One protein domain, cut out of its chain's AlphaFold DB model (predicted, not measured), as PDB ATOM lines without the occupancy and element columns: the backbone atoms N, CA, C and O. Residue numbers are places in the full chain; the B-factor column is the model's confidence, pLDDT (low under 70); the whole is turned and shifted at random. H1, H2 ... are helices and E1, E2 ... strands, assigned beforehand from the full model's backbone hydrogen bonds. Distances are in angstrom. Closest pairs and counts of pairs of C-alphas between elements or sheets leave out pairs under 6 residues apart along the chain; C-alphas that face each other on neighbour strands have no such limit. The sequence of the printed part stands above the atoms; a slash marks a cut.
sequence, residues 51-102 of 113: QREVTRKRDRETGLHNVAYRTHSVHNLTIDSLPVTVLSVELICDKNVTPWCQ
ATOM      1  N   GLN A  51     152.976 134.863 140.407       98.00
ATOM      2  CA  GLN A  51     153.338 135.598 139.183       98.00
ATOM      3  C   GLN A  51     152.653 135.032 137.934       98.00
ATOM      4  O   GLN A  51     152.163 135.789 137.098       98.00
ATOM      5  N   ARG A  52     152.585 133.699 137.798       97.19
ATOM      6  CA  ARG A  52     151.965 133.039 136.634       97.19
ATOM      7  C   ARG A  52     150.485 133.389 136.482       97.19
ATOM      8  O   ARG A  52     150.017 133.500 135.354       97.19
ATOM      9  N   GLU A  53     149.761 133.495 137.589       97.69
ATOM     10  CA  GLU A  53     148.330 133.779 137.573       97.69
ATOM     11  C   GLU A  53     148.074 135.268 137.329       97.69
ATOM     12  O   GLU A  53     147.303 135.618 136.438       97.69
ATOM     13  N   VAL A  54     148.758 136.142 138.076       97.12
ATOM     14  CA  VAL A  54     148.518 137.593 138.035       97.12
ATOM     15  C   VAL A  54     148.927 138.190 136.690       97.12
ATOM     16  O   VAL A  54     148.133 138.887 136.071       97.12
ATOM     17  N   THR A  55     150.109 137.846 136.168       96.56
ATOM     18  CA  THR A  55     150.628 138.428 134.907       96.56
ATOM     19  C   THR A  55     149.893 137.981 133.640       96.56
ATOM     20  O   THR A  55     150.163 138.493 132.557       96.56
ATOM     21  N   ARG A  56     148.959 137.027 133.745       97.50
ATOM     22  CA  ARG A  56     148.058 136.642 132.644       97.50
ATOM     23  C   ARG A  56     146.757 137.441 132.637       97.50
ATOM     24  O   ARG A  56     146.030 137.390 131.646       97.50
ATOM     25  N   LYS A  57     146.446 138.139 133.731       97.88
ATOM     26  CA  LYS A  57     145.295 139.037 133.825       97.88
ATOM     27  C   LYS A  57     145.692 140.390 133.230       97.88
ATOM     28  O   LYS A  57     146.848 140.795 133.296       97.88
ATOM     29  N   ARG A  58     144.730 141.082 132.619       98.06
ATOM     30  CA  ARG A  58     144.950 142.439 132.111       98.06
ATOM     31  C   ARG A  58     145.061 143.398 133.291       98.06
ATOM     32  O   ARG A  58     144.076 143.582 134.001       98.06
ATOM     33  N   ASP A  59     146.216 144.026 133.443       97.94
ATOM     34  CA  ASP A  59     146.415 145.118 134.390       97.94
ATOM     35  C   ASP A  59     145.728 146.396 133.871       97.94
ATOM     36  O   ASP A  59     145.876 146.762 132.701       97.94
ATOM     37  N   ARG A  60     144.906 147.018 134.718       97.94
ATOM     38  CA  ARG A  60     144.218 148.294 134.451       97.94
ATOM     39  C   ARG A  60     144.635 149.392 135.432       97.94
ATOM     40  O   ARG A  60     144.145 150.509 135.312       97.94
ATOM     41  N   GLU A  61     145.482 149.061 136.398       97.56
ATOM     42  CA  GLU A  61     145.831 149.901 137.541       97.56
ATOM     43  C   GLU A  61     147.230 150.491 137.376       97.56
ATOM     44  O   GLU A  61     147.447 151.655 137.706       97.56
ATOM     45  N   THR A  62     148.181 149.729 136.826       98.06
ATOM     46  CA  THR A  62     149.567 150.191 136.654       98.06
ATOM     47  C   THR A  62     149.906 150.567 135.209       98.06
ATOM     48  O   THR A  62     149.263 150.129 134.252       98.06
ATOM     49  N   GLY A  63     150.906 151.433 135.026       97.56
ATOM     50  CA  GLY A  63     151.391 151.839 133.712       97.56
ATOM     51  C   GLY A  63     152.329 153.046 133.747       97.56
ATOM     52  O   GLY A  63     153.010 153.311 134.733       97.56
ATOM     53  N   LEU A  64     152.356 153.804 132.646       98.31
ATOM     54  CA  LEU A  64     153.247 154.963 132.481       98.31
ATOM     55  C   LEU A  64     153.031 156.052 133.542       98.31
ATOM     56  O   LEU A  64     153.977 156.712 133.949       98.31
ATOM     57  N   HIS A  65     151.787 156.246 133.977       98.25
ATOM     58  CA  HIS A  65     151.414 157.337 134.874       98.25
ATOM     59  C   HIS A  65     151.840 157.110 136.335       98.25
ATOM     60  O   HIS A  65     151.870 158.067 137.102       98.25
ATOM     61  N   ASN A  66     152.149 155.870 136.730       98.00
ATOM     62  CA  ASN A  66     152.472 155.512 138.116       98.00
ATOM     63  C   ASN A  66     153.686 154.581 138.255       98.00
ATOM     64  O   ASN A  66     153.885 153.979 139.309       98.00
ATOM     65  N   VAL A  67     154.522 154.468 137.220       98.00
ATOM     66  CA  VAL A  67     155.794 153.749 137.329       98.00
ATOM     67  C   VAL A  67     156.704 154.443 138.346       98.00
ATOM     68  O   VAL A  67     157.031 155.621 138.214       98.00
ATOM     69  N   ALA A  68     157.130 153.707 139.370       98.44
ATOM     70  CA  ALA A  68     158.022 154.218 140.403       98.44
ATOM     71  C   ALA A  68     159.483 153.920 140.038       98.44
ATOM     72  O   ALA A  68     159.896 152.759 139.969       98.44
ATOM     73  N   TYR A  69     160.275 154.965 139.803       98.56
ATOM     74  CA  TYR A  69     161.689 154.830 139.462       98.56
ATOM     75  C   TYR A  69     162.519 156.027 139.930       98.56
ATOM     76  O   TYR A  69     161.987 157.093 140.247       98.56
ATOM     77  N   ARG A  70     163.840 155.851 139.949       98.62
ATOM     78  CA  ARG A  70     164.830 156.915 140.149       98.62
ATOM     79  C   ARG A  70     165.887 156.838 139.059       98.62
ATOM     80  O   ARG A  70     166.384 155.759 138.747       98.62
ATOM     81  N   THR A  71     166.251 157.976 138.484       98.44
ATOM     82  CA  THR A  71     167.408 158.061 137.585       98.44
ATOM     83  C   THR A  71     168.638 158.392 138.419       98.44
ATOM     84  O   THR A  71     168.711 159.469 139.004       98.44
ATOM     85  N   HIS A  72     169.601 157.474 138.484       98.31
ATOM     86  CA  HIS A  72     170.848 157.699 139.218       98.31
ATOM     87  C   HIS A  72     171.832 158.555 138.431       98.31
ATOM     88  O   HIS A  72     172.511 159.406 138.997       98.31
ATOM     89  N   SER A  73     171.928 158.313 137.127       98.12
ATOM     90  CA  SER A  73     172.879 159.006 136.270       98.12
ATOM     91  C   SER A  73     172.439 158.984 134.812       98.12
ATOM     92  O   SER A  73     171.696 158.104 134.363       98.12
ATOM     93  N   VAL A  74     172.935 159.974 134.075       98.50
ATOM     94  CA  VAL A  74     172.791 160.105 132.628       98.50
ATOM     95  C   VAL A  74     174.195 160.172 132.047       98.50
ATOM     96  O   VAL A  74     174.980 161.043 132.419       98.50
ATOM     97  N   HIS A  75     174.524 159.245 131.153       98.25
ATOM     98  CA  HIS A  75     175.831 159.177 130.511       98.25
ATOM     99  C   HIS A  75     175.682 159.426 129.015       98.25
ATOM    100  O   HIS A  75     175.001 158.672 128.322       98.25
ATOM    101  N   ASN A  76     176.349 160.461 128.513       98.19
ATOM    102  CA  ASN A  76     176.486 160.680 127.079       98.19
ATOM    103  C   ASN A  76     177.720 159.921 126.593       98.19
ATOM    104  O   ASN A  76     178.835 160.181 127.042       98.19
ATOM    105  N   LEU A  77     177.498 158.958 125.707       97.88
ATOM    106  CA  LEU A  77     178.515 158.113 125.098       97.88
ATOM    107  C   LEU A  77     178.573 158.381 123.595       97.88
ATOM    108  O   LEU A  77     177.651 158.942 123.000       97.88
ATOM    109  N   THR A  78     179.653 157.949 122.961       98.00
ATOM    110  CA  THR A  78     179.803 158.007 121.508       98.00
ATOM    111  C   THR A  78     180.345 156.671 121.019       98.00
ATOM    112  O   THR A  78     181.340 156.184 121.550       98.00
ATOM    113  N   ILE A  79     179.683 156.068 120.031       97.62
ATOM    114  CA  ILE A  79     180.089 154.803 119.402       97.62
ATOM    115  C   ILE A  79     180.257 155.087 117.913       97.62
ATOM    116  O   ILE A  79     179.299 155.508 117.272       97.62
ATOM    117  N   ASP A  80     181.470 154.920 117.383       96.50
ATOM    118  CA  ASP A  80     181.809 155.230 115.986       96.50
ATOM    119  C   ASP A  80     181.299 156.615 115.541       96.50
ATOM    120  O   ASP A  80     180.660 156.756 114.502       96.50
ATOM    121  N   SER A  81     181.556 157.645 116.359       95.06
ATOM    122  CA  SER A  81     181.095 159.043 116.202       95.06
ATOM    123  C   SER A  81     179.586 159.305 116.362       95.06
ATOM    124  O   SER A  81     179.166 160.461 116.337       95.06
ATOM    125  N   LEU A  82     178.768 158.278 116.607       97.81
ATOM    126  CA  LEU A  82     177.334 158.435 116.854       97.81
ATOM    127  C   LEU A  82     177.048 158.655 118.350       97.81
ATOM    128  O   LEU A  82     177.451 157.820 119.169       97.81
ATOM    129  N   PRO A  83     176.356 159.744 118.735       97.88
ATOM    130  CA  PRO A  83     176.029 160.014 120.130       97.88
ATOM    131  C   PRO A  83     174.906 159.095 120.628       97.88
ATOM    132  O   PRO A  83     173.902 158.884 119.949       97.88
ATOM    133  N   VAL A  84     175.061 158.574 121.845       98.25
ATOM    134  CA  VAL A  84     174.077 157.733 122.541       98.25
ATOM    135  C   VAL A  84     173.953 158.209 123.983       98.25
ATOM    136  O   VAL A  84     174.955 158.496 124.634       98.25
ATOM    137  N   THR A  85     172.734 158.242 124.514       98.31
ATOM    138  CA  THR A  85     172.492 158.534 125.932       98.31
ATOM    139  C   THR A  85     172.124 157.253 126.672       98.31
ATOM    140  O   THR A  85     171.168 156.568 126.314       98.31
ATOM    141  N   VAL A  86     172.874 156.936 127.724       98.19
ATOM    142  CA  VAL A  86     172.607 155.814 128.627       98.19
ATOM    143  C   VAL A  86     172.022 156.348 129.926       98.19
ATOM    144  O   VAL A  86     172.621 157.199 130.584       98.19
ATOM    145  N   LEU A  87     170.858 155.825 130.307       98.44
ATOM    146  CA  LEU A  87     170.182 156.151 131.560       98.44
ATOM    147  C   LEU A  87     170.383 155.012 132.559       98.44
ATOM    148  O   LEU A  87     169.996 153.874 132.288       98.44
ATOM    149  N   SER A  88     170.958 155.322 133.719       98.44
ATOM    150  CA  SER A  88     170.988 154.400 134.854       98.44
ATOM    151  C   SER A  88     169.713 154.586 135.670       98.44
ATOM    152  O   SER A  88     169.510 155.639 136.281       98.44
ATOM    153  N   VAL A  89     168.830 153.589 135.639       98.38
ATOM    154  CA  VAL A  89     167.494 153.652 136.245       98.38
ATOM    155  C   VAL A  89     167.344 152.572 137.312       98.38
ATOM    156  O   VAL A  89     167.527 151.389 137.034       98.38
ATOM    157  N   GLU A  90     166.955 152.983 138.515       98.38
ATOM    158  CA  GLU A  90     166.485 152.108 139.589       98.38
ATOM    159  C   GLU A  90     164.962 152.020 139.527       98.38
ATOM    160  O   GLU A  90     164.263 153.021 139.689       98.38
ATOM    161  N   LEU A  91     164.444 150.816 139.282       98.38
ATOM    162  CA  LEU A  91     163.013 150.527 139.359       98.38
ATOM    163  C   LEU A  91     162.649 150.157 140.796       98.38
ATOM    164  O   LEU A  91     163.261 149.267 141.388       98.38
ATOM    165  N   ILE A  92     161.631 150.816 141.342       98.44
ATOM    166  CA  ILE A  92     161.173 150.589 142.712       98.44
ATOM    167  C   ILE A  92     160.087 149.512 142.694       98.44
ATOM    168  O   ILE A  92     159.119 149.605 141.943       98.44
ATOM    169  N   CYS A  93     160.241 148.495 143.542       98.00
ATOM    170  CA  CYS A  93     159.275 147.410 143.682       98.00
ATOM    171  C   CYS A  93     158.552 147.469 145.031       98.00
ATOM    172  O   CYS A  93     159.189 147.374 146.082       98.00
ATOM    173  N   ASP A  94     157.218 147.516 144.994       98.00
ATOM    174  CA  ASP A  94     156.396 147.149 146.145       98.00
ATOM    175  C   ASP A  94     156.262 145.620 146.215       98.00
ATOM    176  O   ASP A  94     155.574 144.985 145.407       98.00
ATOM    177  N   LYS A  95     156.937 145.028 147.204       97.38
ATOM    178  CA  LYS A  95     156.964 143.578 147.431       97.38
ATOM    179  C   LYS A  95     155.632 143.016 147.928       97.38
ATOM    180  O   LYS A  95     155.446 141.807 147.846       97.38
ATOM    181  N   ASN A  96     154.714 143.851 148.410       97.12
ATOM    182  CA  ASN A  96     153.375 143.405 148.790       97.12
ATOM    183  C   ASN A  96     152.486 143.191 147.557       97.12
ATOM    184  O   ASN A  96     151.627 142.313 147.566       97.12
ATOM    185  N   VAL A  97     152.723 143.955 146.485       96.81
ATOM    186  CA  VAL A  97     151.933 143.897 145.244       96.81
ATOM    187  C   VAL A  97     152.582 142.978 144.209       96.81
ATOM    188  O   VAL A  97     151.917 142.133 143.611       96.81
ATOM    189  N   THR A  98     153.898 143.105 144.011       97.69
ATOM    190  CA  THR A  98     154.658 142.352 142.998       97.69
ATOM    191  C   THR A  98     155.862 141.611 143.603       97.69
ATOM    192  O   THR A  98     157.003 141.823 143.191       97.69
ATOM    193  N   PRO A  99     155.651 140.679 144.557       97.75
ATOM    194  CA  PRO A  99     156.737 140.007 145.290       97.75
ATOM    195  C   PRO A  99     157.735 139.262 144.391       97.75
ATOM    196  O   PRO A  99     158.885 139.040 144.764       97.75
ATOM    197  N   TRP A 100     157.328 138.894 143.174       97.38
ATOM    198  CA  TRP A 100     158.192 138.237 142.196       97.38
ATOM    199  C   TRP A 100     159.282 139.137 141.598       97.38
ATOM    200  O   TRP A 100     160.106 138.632 140.838       97.38
ATOM    201  N   CYS A 101     159.334 140.430 141.936       96.56
ATOM    202  CA  CYS A 101     160.477 141.286 141.608       96.56
ATOM    203  C   CYS A 101     161.780 140.819 142.285       96.56
ATOM    204  O   CYS A 101     162.868 141.144 141.817       96.56
ATOM    205  N   GLN A 102     161.677 140.022 143.356       95.94
ATOM    206  CA  GLN A 102     162.810 139.374 144.004       95.94
ATOM    207  C   GLN A 102     162.445 137.932 144.376       95.94
ATOM    208  O   GLN A 102     161.982 137.648 145.479       95.94
TER     209      GLN A 102
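AT A GLANCE: This is residues 51 to 102 of the 113 residues of the protein "(diamondback moth) hypothetical protein" of Plutella xylostella (UniProt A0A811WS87). A long two-stranded hairpin, E1 and E2, sticks out as an arm that makes most of the length, with its tip at residues 78 to 83. At its other end, open loops and the little helix H1 form a loose head, where the loop of residues 56 to 66 stands free. The printed part has 52 residues, with one named helix and two named strands in the order H1, E1, E2; the sheet E1 - E2 is antiparallel. The class is mostly strand, though under half of the residues are in named elements. The whole is extended, with a radius of gyration of the C-alphas of 16.1 A and spans of 46 by 22 by 20 A.

IN THESE COORDINATES: Find C-alpha 69 at (161.689, 154.830, 139.462); from there E1, residues 69 to 79, runs 27.2 A. E2, residues 82 to 91, runs 27.8 A and ends at C-alpha 91, (163.013, 150.527, 139.359). Look for H1, residues 51 to 54, from C-alpha 51 at (153.338, 135.598, 139.183).

HOW THE PARTS SIT: E1 and E2 form a hairpin with a tight link of 2 residues, antiparallel at 161 degrees. C-alphas 69 and 91 face each other at 4.5 A. Check N 70 and O 90, 2.9 A apart, and N 84 and O 77, 2.9 A apart, both within hydrogen-bond range. E1 bends by 62 degrees at residue 72. H1 and E2 are apart. H1 is too short for any O i to N i+4 pair, and its 1 pair of O i and N i+3 is not within range.

THE WHOLE: The C-alphas farthest apart, of Glu 53 and Ser 81, are 46.6 A apart. The link from H1 to E1 is long, 14 residues. The printed part has no cut, and no printed residue is under 70 in pLDDT.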